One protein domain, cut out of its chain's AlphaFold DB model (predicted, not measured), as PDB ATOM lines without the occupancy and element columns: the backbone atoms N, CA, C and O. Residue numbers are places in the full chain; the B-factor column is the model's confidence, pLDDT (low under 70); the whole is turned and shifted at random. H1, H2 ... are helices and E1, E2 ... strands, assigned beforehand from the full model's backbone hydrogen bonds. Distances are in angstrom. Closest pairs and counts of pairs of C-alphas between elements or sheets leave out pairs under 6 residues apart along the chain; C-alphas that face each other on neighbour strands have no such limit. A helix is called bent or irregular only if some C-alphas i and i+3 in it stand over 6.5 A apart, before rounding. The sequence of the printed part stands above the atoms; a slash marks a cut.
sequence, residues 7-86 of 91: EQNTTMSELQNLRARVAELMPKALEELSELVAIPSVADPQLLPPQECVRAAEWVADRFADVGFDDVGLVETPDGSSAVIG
ATOM      1  N   GLU A   7     442.102 413.847 871.670       63.22
ATOM      2  CA  GLU A   7     443.545 414.132 871.616       63.22
ATOM      3  C   GLU A   7     444.359 413.003 870.961       63.22
ATOM      4  O   GLU A   7     445.253 413.269 870.162       63.22
ATOM      5  N   GLN A   8     444.008 411.731 871.204       61.69
ATOM      6  CA  GLN A   8     444.707 410.593 870.585       61.69
ATOM      7  C   GLN A   8     444.396 410.448 869.090       61.69
ATOM      8  O   GLN A   8     445.222 409.933 868.335       61.69
ATOM      9  N   ASN A   9     443.218 410.900 868.650       66.75
ATOM     10  CA  ASN A   9     442.871 410.922 867.231       66.75
ATOM     11  C   ASN A   9     443.571 412.081 866.501       66.75
ATOM     12  O   ASN A   9     444.003 411.885 865.366       66.75
ATOM     13  N   THR A  10     443.743 413.239 867.152       75.94
ATOM     14  CA  THR A  10     444.478 414.389 866.597       75.94
ATOM     15  C   THR A  10     445.946 414.043 866.342       75.94
ATOM     16  O   THR A  10     446.399 414.156 865.207       75.94
ATOM     17  N   THR A  11     446.658 413.483 867.328       87.44
ATOM     18  CA  THR A  11     448.076 413.098 867.166       87.44
ATOM     19  C   THR A  11     448.281 412.025 866.092       87.44
ATOM     20  O   THR A  11     449.274 412.037 865.364       87.44
ATOM     21  N   MET A  12     447.338 411.085 865.953       88.25
ATOM     22  CA  MET A  12     447.406 410.073 864.895       88.25
ATOM     23  C   MET A  12     447.224 410.694 863.505       88.25
ATOM     24  O   MET A  12     447.945 410.328 862.578       88.25
ATOM     25  N   SER A  13     446.297 411.647 863.362       91.38
ATOM     26  CA  SER A  13     446.081 412.364 862.103       91.38
ATOM     27  C   SER A  13     447.280 413.244 861.734       91.38
ATOM     28  O   SER A  13     447.679 413.260 860.573       91.38
ATOM     29  N   GLU A  14     447.899 413.923 862.699       93.56
ATOM     30  CA  GLU A  14     449.124 414.709 862.493       93.56
ATOM     31  C   GLU A  14     450.291 413.827 862.033       93.56
ATOM     32  O   GLU A  14     450.974 414.150 861.061       93.56
ATOM     33  N   LEU A  15     450.478 412.666 862.669       96.19
ATOM     34  CA  LEU A  15     451.508 411.705 862.277       96.19
ATOM     35  C   LEU A  15     451.270 411.149 860.867       96.19
ATOM     36  O   LEU A  15     452.223 410.951 860.113       96.19
ATOM     37  N   GLN A  16     450.013 410.885 860.498       96.38
ATOM     38  CA  GLN A  16     449.653 410.449 859.148       96.38
ATOM     39  C   GLN A  16     449.956 411.533 858.109       96.38
ATOM     40  O   GLN A  16     450.563 411.223 857.084       96.38
ATOM     41  N   ASN A  17     449.619 412.792 858.400       96.75
ATOM     42  CA  ASN A  17     449.919 413.926 857.526       96.75
ATOM     43  C   ASN A  17     451.430 414.117 857.347       96.75
ATOM     44  O   ASN A  17     451.900 414.276 856.222       96.75
ATOM     45  N   LEU A  18     452.208 414.023 858.430       95.94
ATOM     46  CA  LEU A  18     453.667 414.096 858.359       95.94
ATOM     47  C   LEU A  18     454.247 412.969 857.496       95.94
ATOM     48  O   LEU A  18     455.088 413.220 856.639       95.94
ATOM     49  N   ARG A  19     453.780 411.728 857.678       97.44
ATOM     50  CA  ARG A  19     454.231 410.582 856.869       97.44
ATOM     51  C   ARG A  19     453.913 410.761 855.389       97.44
ATOM     52  O   ARG A  19     454.778 410.486 854.562       97.44
ATOM     53  N   ALA A  20     452.704 411.221 855.064       98.00
ATOM     54  CA  ALA A  20     452.315 411.515 853.689       98.00
ATOM     55  C   ALA A  20     453.230 412.589 853.088       98.00
ATOM     56  O   ALA A  20     453.784 412.389 852.012       98.00
ATOM     57  N   ARG A  21     453.493 413.665 853.839       97.62
ATOM     58  CA  ARG A  21     454.371 414.749 853.397       97.62
ATOM     59  C   ARG A  21     455.813 414.299 853.174       97.62
ATOM     60  O   ARG A  21     456.429 414.704 852.196       97.62
ATOM     61  N   VAL A  22     456.349 413.446 854.046       97.38
ATOM     62  CA  VAL A  22     457.677 412.847 853.849       97.38
ATOM     63  C   VAL A  22     457.690 411.992 852.583       97.38
ATOM     64  O   VAL A  22     458.588 412.149 851.764       97.38
ATOM     65  N   ALA A  23     456.686 411.131 852.384       98.19
ATOM     66  CA  ALA A  23     456.602 410.283 851.196       98.19
ATOM     67  C   ALA A  23     456.512 411.097 849.892       98.19
ATOM     68  O   ALA A  23     457.152 410.732 848.909       98.19
ATOM     69  N   GLU A  24     455.782 412.218 849.897       98.31
ATOM     70  CA  GLU A  24     455.724 413.169 848.777       98.31
ATOM     71  C   GLU A  24     457.089 413.804 848.465       98.31
ATOM     72  O   GLU A  24     457.393 414.054 847.301       98.31
ATOM     73  N   LEU A  25     457.915 414.062 849.485       97.75
ATOM     74  CA  LEU A  25     459.225 414.708 849.340       97.75
ATOM     75  C   LEU A  25     460.367 413.729 849.022       97.75
ATOM     76  O   LEU A  25     461.408 414.159 848.529       97.75
ATOM     77  N   MET A  26     460.189 412.426 849.264       98.31
ATOM     78  CA  MET A  26     461.231 411.411 849.052       98.31
ATOM     79  C   MET A  26     461.837 411.393 847.636       98.31
ATOM     80  O   MET A  26     463.057 411.265 847.547       98.31
ATOM     81  N   PRO A  27     461.069 411.524 846.532       98.44
ATOM     82  CA  PRO A  27     461.655 411.564 845.191       98.44
ATOM     83  C   PRO A  27     462.650 412.716 845.017       98.44
ATOM     84  O   PRO A  27     463.759 412.486 844.545       98.44
ATOM     85  N   LYS A  28     462.285 413.917 845.484       96.81
ATOM     86  CA  LYS A  28     463.173 415.083 845.484       96.81
ATOM     87  C   LYS A  28     464.397 414.823 846.364       96.81
ATOM     88  O   LYS A  28     465.515 415.000 845.912       96.81
ATOM     89  N   ALA A  29     464.207 414.316 847.583       96.56
ATOM     90  CA  ALA A  29     465.324 414.032 848.486       96.56
ATOM     91  C   ALA A  29     466.349 413.050 847.882       96.56
ATOM     92  O   ALA A  29     467.546 413.199 848.100       96.56
ATOM     93  N   LEU A  30     465.895 412.052 847.113       98.38
ATOM     94  CA  LEU A  30     466.778 411.111 846.420       98.38
ATOM     95  C   LEU A  30     467.528 411.754 845.248       98.38
ATOM     96  O   LEU A  30     468.697 411.433 845.041       98.38
ATOM     97  N   GLU A  31     466.880 412.639 844.493       98.31
ATOM     98  CA  GLU A  31     467.517 413.428 843.430       98.31
ATOM     99  C   GLU A  31     468.614 414.328 844.011       98.31
ATOM    100  O   GLU A  31     469.775 414.221 843.623       98.31
ATOM    101  N   GLU A  32     468.275 415.118 845.029       97.75
ATOM    102  CA  GLU A  32     469.204 416.018 845.711       97.75
ATOM    103  C   GLU A  32     470.368 415.252 846.361       97.75
ATOM    104  O   GLU A  32     471.527 415.642 846.235       97.75
ATOM    105  N   LEU A  33     470.090 414.109 846.999       98.00
ATOM    106  CA  LEU A  33     471.137 413.250 847.552       98.00
ATOM    107  C   LEU A  33     472.062 412.716 846.456       98.00
ATOM    108  O   LEU A  33     473.271 412.666 846.668       98.00
ATOM    109  N   SER A  34     471.516 412.324 845.301       98.44
ATOM    110  CA  SER A  34     472.305 411.807 844.177       98.44
ATOM    111  C   SER A  34     473.263 412.862 843.621       98.44
ATOM    112  O   SER A  34     474.405 412.542 843.300       98.44
ATOM    113  N   GLU A  35     472.826 414.118 843.543       98.12
ATOM    114  CA  GLU A  35     473.673 415.244 843.145       98.12
ATOM    115  C   GLU A  35     474.773 415.523 844.173       98.12
ATOM    116  O   GLU A  35     475.938 415.661 843.799       98.12
ATOM    117  N   LEU A  36     474.427 415.549 845.466       97.88
ATOM    118  CA  LEU A  36     475.389 415.802 846.537       97.88
ATOM    119  C   LEU A  36     476.479 414.725 846.589       97.88
ATOM    120  O   LEU A  36     477.661 415.051 846.638       97.88
ATOM    121  N   VAL A  37     476.108 413.441 846.532       97.50
ATOM    122  CA  VAL A  37     477.090 412.337 846.584       97.50
ATOM    123  C   VAL A  37     477.910 412.194 845.300       97.50
ATOM    124  O   VAL A  37     478.923 411.498 845.306       97.50
ATOM    125  N   ALA A  38     477.504 412.840 844.203       97.88
ATOM    126  CA  ALA A  38     478.317 412.929 842.994       97.88
ATOM    127  C   ALA A  38     479.478 413.930 843.139       97.88
ATOM    128  O   ALA A  38     480.416 413.894 842.339       97.88
ATOM    129  N   ILE A  39     479.448 414.809 844.149       97.69
ATOM    130  CA  ILE A  39     480.562 415.698 844.481       97.69
ATOM    131  C   ILE A  39     481.616 414.878 845.247       97.69
ATOM    132  O   ILE A  39     481.322 414.372 846.330       97.69
ATOM    133  N   PRO A  40     482.854 414.734 844.735       95.62
ATOM    134  CA  PRO A  40     483.920 414.000 845.407       95.62
ATOM    135  C   PRO A  40     484.522 414.828 846.562       95.62
ATOM    136  O   PRO A  40     485.688 415.207 846.546       95.62
ATOM    137  N   SER A  41     483.722 415.121 847.586       94.25
ATOM    138  CA  SER A  41     484.094 415.923 848.757       94.25
ATOM    139  C   SER A  41     484.820 415.091 849.824       94.25
ATOM    140  O   SER A  41     484.326 414.900 850.938       94.25
ATOM    141  N   VAL A  42     485.976 414.530 849.473       94.56
ATOM    142  CA  VAL A  42     486.810 413.765 850.412       94.56
ATOM    143  C   VAL A  42     487.741 414.721 851.154       94.56
ATOM    144  O   VAL A  42     488.554 415.400 850.534       94.56
ATOM    145  N   ALA A  43     487.661 414.742 852.487       90.56
ATOM    146  CA  ALA A  43     488.495 415.576 853.357       90.56
ATOM    147  C   ALA A  43     489.926 415.018 853.529       90.56
ATOM    148  O   ALA A  43     490.416 414.852 854.644       90.56
ATOM    149  N   ASP A  44     490.582 414.705 852.412       92.62
ATOM    150  CA  ASP A  44     491.977 414.275 852.343       92.62
ATOM    151  C   ASP A  44     492.660 414.947 851.135       92.62
ATOM    152  O   ASP A  44     492.443 414.523 849.992       92.62
ATOM    153  N   PRO A  45     493.512 415.968 851.367       88.69
ATOM    154  CA  PRO A  45     494.229 416.679 850.309       88.69
ATOM    155  C   PRO A  45     495.160 415.796 849.467       88.69
ATOM    156  O   PRO A  45     495.581 416.209 848.388       88.69
ATOM    157  N   GLN A  46     495.529 414.607 849.960       93.69
ATOM    158  CA  GLN A  46     496.358 413.658 849.216       93.69
ATOM    159  C   GLN A  46     495.552 412.908 848.149       93.69
ATOM    160  O   GLN A  46     496.134 412.438 847.169       93.69
ATOM    161  N   LEU A  47     494.235 412.783 848.338       93.88
ATOM    162  CA  LEU A  47     493.333 412.101 847.413       93.88
ATOM    163  C   LEU A  47     492.679 413.086 846.447       93.88
ATOM    164  O   LEU A  47     492.637 412.824 845.245       93.88
ATOM    165  N   LEU A  48     492.158 414.200 846.970       92.44
ATOM    166  CA  LEU A  48     491.332 415.145 846.223       92.44
ATOM    167  C   LEU A  48     491.587 416.599 846.654       92.44
ATOM    168  O   LEU A  48     491.960 416.859 847.799       92.44
ATOM    169  N   PRO A  49     491.393 417.569 845.744       92.06
ATOM    170  CA  PRO A  49     491.585 418.978 846.055       92.06
ATOM    171  C   PRO A  49     490.523 419.482 847.060       92.06
ATOM    172  O   PRO A  49     489.338 419.191 846.879       92.06
ATOM    173  N   PRO A  50     490.892 420.292 848.079       91.19
ATOM    174  CA  PRO A  50     489.953 420.820 849.084       91.19
ATOM    175  C   PRO A  50     488.768 421.609 848.507       91.19
ATOM    176  O   PRO A  50     487.723 421.725 849.143       91.19
ATOM    177  N   GLN A  51     488.914 422.133 847.288       93.31
ATOM    178  CA  GLN A  51     487.870 422.848 846.556       93.31
ATOM    179  C   GLN A  51     486.620 421.988 846.319       93.31
ATOM    180  O   GLN A  51     485.524 422.530 846.231       93.31
ATOM    181  N   GLU A  52     486.748 420.658 846.262       96.06
ATOM    182  CA  GLU A  52     485.591 419.762 846.130       96.06
ATOM    183  C   GLU A  52     484.740 419.741 847.409       96.06
ATOM    184  O   GLU A  52     483.513 419.678 847.334       96.06
ATOM    185  N   CYS A  53     485.367 419.870 848.583       95.94
ATOM    186  CA  CYS A  53     484.651 420.047 849.847       95.94
ATOM    187  C   CYS A  53     483.946 421.407 849.907       95.94
ATOM    188  O   CYS A  53     482.803 421.475 850.352       95.94
ATOM    189  N   VAL A  54     484.592 422.468 849.410       96.25
ATOM    190  CA  VAL A  54     483.967 423.798 849.306       96.25
ATOM    191  C   VAL A  54     482.757 423.745 848.373       96.25
ATOM    192  O   VAL A  54     481.687 424.202 848.758       96.25
ATOM    193  N   ARG A  55     482.872 423.089 847.211       97.00
ATOM    194  CA  ARG A  55     481.750 422.927 846.273       97.00
ATOM    195  C   ARG A  55     480.571 422.177 846.894       97.00
ATOM    196  O   ARG A  55     479.424 422.537 846.648       97.00
ATOM    197  N   ALA A  56     480.829 421.140 847.693       97.75
ATOM    198  CA  ALA A  56     479.768 420.447 848.425       97.75
ATOM    199  C   ALA A  56     479.104 421.356 849.469       97.75
ATOM    200  O   ALA A  56     477.882 421.351 849.591       97.75
ATOM    201  N   ALA A  57     479.888 422.156 850.198       97.50
ATOM    202  CA  ALA A  57     479.358 423.102 851.174       97.50
ATOM    203  C   ALA A  57     478.510 424.206 850.512       97.50
ATOM    204  O   ALA A  57     477.419 424.503 850.996       97.50
ATOM    205  N   GLU A  58     478.959 424.764 849.386       97.69
ATOM    206  CA  GLU A  58     478.195 425.732 848.584       97.69
ATOM    207  C   GLU A  58     476.885 425.122 848.074       97.69
ATOM    208  O   GLU A  58     475.823 425.704 848.272       97.69
ATOM    209  N   TRP A  59     476.932 423.900 847.530       98.00
ATOM    210  CA  TRP A  59     475.732 423.191 847.083       98.00
ATOM    211  C   TRP A  59     474.703 423.038 848.213       98.00
ATOM    212  O   TRP A  59     473.507 423.236 848.001       98.00
ATOM    213  N   VAL A  60     475.152 422.712 849.432       97.81
ATOM    214  CA  VAL A  60     474.259 422.596 850.594       97.81
ATOM    215  C   VAL A  60     473.673 423.962 850.955       97.81
ATOM    216  O   VAL A  60     472.465 424.057 851.174       97.81
ATOM    217  N   ALA A  61     474.494 425.015 850.997       97.94
ATOM    218  CA  ALA A  61     474.037 426.368 851.306       97.94
ATOM    219  C   ALA A  61     472.955 426.845 850.322       97.94
ATOM    220  O   ALA A  61     471.898 427.298 850.762       97.94
ATOM    221  N   ASP A  62     473.158 426.641 849.018       96.94
ATOM    222  CA  ASP A  62     472.198 427.019 847.976       96.94
ATOM    223  C   ASP A  62     470.832 426.336 848.179       96.94
ATOM    224  O   ASP A  62     469.785 426.987 848.145       96.94
ATOM    225  N   ARG A  63     470.814 425.031 848.490       96.69
ATOM    226  CA  ARG A  63     469.556 424.290 848.719       96.69
ATOM    227  C   ARG A  63     468.816 424.728 849.973       96.69
ATOM    228  O   ARG A  63     467.584 424.691 850.005       96.69
ATOM    229  N   PHE A  64     469.543 425.133 851.011       96.06
ATOM    230  CA  PHE A  64     468.929 425.684 852.216       96.06
ATOM    231  C   PHE A  64     468.391 427.103 851.986       96.06
ATOM    232  O   PHE A  64     467.304 427.417 852.485       96.06
ATOM    233  N   ALA A  65     469.069 427.921 851.176       96.00
ATOM    234  CA  ALA A  65     468.573 429.234 850.770       96.00
ATOM    235  C   ALA A  65     467.235 429.115 850.013       96.00
ATOM    236  O   ALA A  65     466.274 429.810 850.343       96.00
ATOM    237  N   ASP A  66     467.116 428.144 849.099       94.25
ATOM    238  CA  ASP A  66     465.888 427.883 848.327       94.25
ATOM    239  C   ASP A  66     464.666 427.508 849.185       94.25
ATOM    240  O   ASP A  66     463.519 427.635 848.744       94.25
ATOM    241  N   VAL A  67     464.880 427.039 850.419       93.31
ATOM    242  CA  VAL A  67     463.801 426.708 851.362       93.31
ATOM    243  C   VAL A  67     463.649 427.748 852.476       93.31
ATOM    244  O   VAL A  67     462.933 427.498 853.447       93.31
ATOM    245  N   GLY A  68     464.255 428.929 852.338       94.06
ATOM    246  CA  GLY A  68     464.030 430.084 853.213       94.06
ATOM    247  C   GLY A  68     464.929 430.144 854.448       94.06
ATOM    248  O   GLY A  68     464.490 430.626 855.491       94.06
ATOM    249  N   PHE A  69     466.145 429.602 854.371       96.38
ATOM    250  CA  PHE A  69     467.211 429.926 855.323       96.38
ATOM    251  C   PHE A  69     467.979 431.139 854.794       96.38
ATOM    252  O   PHE A  69     468.945 430.993 854.051       96.38
ATOM    253  N   ASP A  70     467.523 432.337 855.148       93.00
ATOM    254  CA  ASP A  70     468.035 433.592 854.577       93.00
ATOM    255  C   ASP A  70     469.451 433.964 855.064       93.00
ATOM    256  O   ASP A  70     470.117 434.805 854.463       93.00
ATOM    257  N   ASP A  71     469.911 433.365 856.165       95.50
ATOM    258  CA  ASP A  71     471.216 433.600 856.795       95.50
ATOM    259  C   ASP A  71     472.212 432.447 856.568       95.50
ATOM    260  O   ASP A  71     473.257 432.403 857.224       95.50
ATOM    261  N   VAL A  72     471.897 431.501 855.675       97.94
ATOM    262  CA  VAL A  72     472.773 430.355 855.420       97.94
ATOM    263  C   VAL A  72     474.090 430.793 854.774       97.94
ATOM    264  O   VAL A  72     474.112 431.587 853.834       97.94
ATOM    265  N   GLY A  73     475.208 430.258 855.263       96.88
ATOM    266  CA  GLY A  73     476.530 430.555 854.724       96.88
ATOM    267  C   GLY A  73     477.615 429.580 855.168       96.88
ATOM    268  O   GLY A  73     477.403 428.725 856.031       96.88
ATOM    269  N   LEU A  74     478.794 429.718 854.556       97.94
ATOM    270  CA  LEU A  74     479.990 428.954 854.905       97.94
ATOM    271  C   LEU A  74     480.757 429.663 856.026       97.94
ATOM    272  O   LEU A  74     481.029 430.861 855.954       97.94
ATOM    273  N   VAL A  75     481.150 428.897 857.038       97.50
ATOM    274  CA  VAL A  75     481.956 429.343 858.176       97.50
ATOM    275  C   VAL A  75     483.221 428.494 858.241       97.50
ATOM    276  O   VAL A  75     483.142 427.267 858.300       97.50
ATOM    277  N   GLU A  76     484.385 429.143 858.237       95.62
ATOM    278  CA  GLU A  76     485.671 428.463 858.417       95.62
ATOM    279  C   GLU A  76     485.798 427.941 859.853       95.62
ATOM    280  O   GLU A  76     485.588 428.668 860.830       95.62
ATOM    281  N   THR A  77     486.128 426.662 859.985       93.50
ATOM    282  CA  THR A  77     486.345 425.994 861.269       93.50
ATOM    283  C   THR A  77     487.830 426.013 861.654       93.50
ATOM    284  O   THR A  77     488.696 426.202 860.803       93.50
ATOM    285  N   PRO A  78     488.184 425.778 862.935       95.69
ATOM    286  CA  PRO A  78     489.583 425.815 863.382       95.69
ATOM    287  C   PRO A  78     490.524 424.808 862.701       95.69
ATOM    288  O   PRO A  78     491.739 424.980 862.761       95.69
ATOM    289  N   ASP A  79     489.984 423.749 862.097       89.50
ATOM    290  CA  ASP A  79     490.733 422.759 861.316       89.50
ATOM    291  C   ASP A  79     490.857 423.127 859.823       89.50
ATOM    292  O   ASP A  79     491.413 422.352 859.045       89.50
ATOM    293  N   GLY A  80     490.377 424.312 859.425       88.56
ATOM    294  CA  GLY A  80     490.442 424.837 858.060       88.56
ATOM    295  C   GLY A  80     489.372 424.286 857.113       88.56
ATOM    296  O   GLY A  80     489.426 424.560 855.914       88.56
ATOM    297  N   SER A  81     488.411 423.501 857.611       91.00
ATOM    298  CA  SER A  81     487.257 423.066 856.818       91.00
ATOM    299  C   SER A  81     486.158 424.142 856.769       91.00
ATOM    300  O   SER A  81     486.236 425.186 857.420       91.00
ATOM    301  N   SER A  82     485.146 423.937 855.923       94.62
ATOM    302  CA  SER A  82     484.001 424.847 855.792       94.62
ATOM    303  C   SER A  82     482.739 424.178 856.321       94.62
ATOM    304  O   SER A  82     482.315 423.144 855.806       94.62
ATOM    305  N   ALA A  83     482.125 424.781 857.335       96.44
ATOM    306  CA  ALA A  83     480.827 424.377 857.859       96.44
ATOM    307  C   ALA A  83     479.711 425.211 857.223       96.44
ATOM    308  O   ALA A  83     479.858 426.421 857.080       96.44
ATOM    309  N   VAL A  84     478.579 424.587 856.895       97.88
ATOM    310  CA  VAL A  84     477.372 425.310 856.467       97.88
ATOM    311  C   VAL A  84     476.508 425.586 857.688       97.88
ATOM    312  O   VAL A  84     476.111 424.656 858.391       97.88
ATOM    313  N   ILE A  85     476.230 426.861 857.957       97.94
ATOM    314  CA  ILE A  85     475.451 427.306 859.117       97.94
ATOM    315  C   ILE A  85     474.351 428.249 858.641       97.94
ATOM    316  O   ILE A  85     474.625 429.163 857.877       97.94
ATOM    317  N   GLY A  86     473.125 428.027 859.113       96.12
ATOM    318  CA  GLY A  86     471.966 428.889 858.886       96.12
ATOM    319  C   GLY A  86     470.859 428.592 859.899       96.12
ATOM    320  O   GLY A  86     470.863 427.553 860.568       96.12
TER     321      GLY A  86
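AT A GLANCE: This is residues 7 to 86 of the 91 residues of an uncharacterized protein of Geodermatophilus sabuli (UniProt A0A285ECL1). A long bent helix, H1, reaches out as an arm that sticks out with residues 7 to 31 from a small body, where the chain folds back through a long loop into a second helix, H2, and a small two-stranded hairpin, E1 and E2, packs on H2. H2 lies between H1b, the second arm of H1, and the hairpin, and with the free residues 7 to 31 the whole spans 56 A along its longest axis, against 36 A for the body without them. The printed part has 80 residues with two named helices and two named strands, in the order H1, H2, E1, E2; the sheet has the order E1 - E2, antiparallel, and the class is mostly helix. The whole is only just loose, close to extended, with a radius of gyration of the C-alphas of 17.4 A, and the C-alphas span 56 by 25 by 20 A.

IN THESE COORDINATES: The printed part begins with H1, residues 7 to 37, which by its hydrogen bonds was assigned as one helix. H1 is bent: C-alphas 24 and 27 are 7.1 A apart, against about 5 A in a regular helix. Its first arm, H1a, runs from Glu 7 to Glu 24 and is 25.9 A long from first to last C-alpha; C-alpha 7 is at (443.545, 414.132, 871.616). Its second arm, H1b, runs from Pro 27 to Val 37 and is 15.5 A long, while residues 25 and 26 belong to neither arm. Residues 38 to 50 hold no named element. H2 follows with residues 51 to 65 and is 20.8 A long, from C-alpha 51 at (487.870, 422.848, 846.556) to C-alpha 65 at (468.573, 429.234, 850.770). The strand E1, residues 73 to 76, is 10.1 A long. The strand E2, residues 82 to 85, is 9.5 A long and ends with C-alpha 85 at (475.451, 427.306, 859.117).

HOW THE PARTS SIT: The lines of H1a and H1b stand at a steep tilt of 55 degrees. H1a touches no helix, and it is apart from H2, E1 and E2. H1b and H2 only just touch, with 3 pairs of C-alphas within 8 A, and H2 does so with residues 56 to 60 alone. Their closest C-alphas, those of Leu 36 and Ala 56, are 6.7 A apart. They run opposite ways at a shallow tilt of 24 degrees and form a helical hairpin. H1b is apart from E1 and E2. H2 comes closest to E2 at the C-alphas of Ala 57 and Val 84, 6.1 A apart, with 9 pairs within 8 A. H2 and E1 have 5 such pairs, the closest being the C-alphas of Ala 61 and Gly 73, 6.0 A apart. E1 and E2 form a hairpin of antiparallel neighbour strands, with 139 degrees between their N-to-C directions. Across this pair N 75 and O 83 are 2.8 A apart and N 85 and O 73 are 2.9 A apart, both within hydrogen-bond range. In H1a, H1b and H2 every O i to N i+4 pair is within hydrogen-bond range.

THE WHOLE: The two C-alphas farthest apart are those of Glu 7 and Gln 46, at 57.4 A. Without the residues 7 to 31 that stand free, the body has 55 residues and spans 36 by 29 by 11 A, with a radius of gyration of 11.7 A. The printed part has no cut. The link from H1 to H2, with 13 residues, is long; the link from H2 to E1, with 7, is short; and the link from E1 to E2, with 5, is tight. The mean pLDDT of the printed part is 94.2, and residues 7 to 9 are under 70.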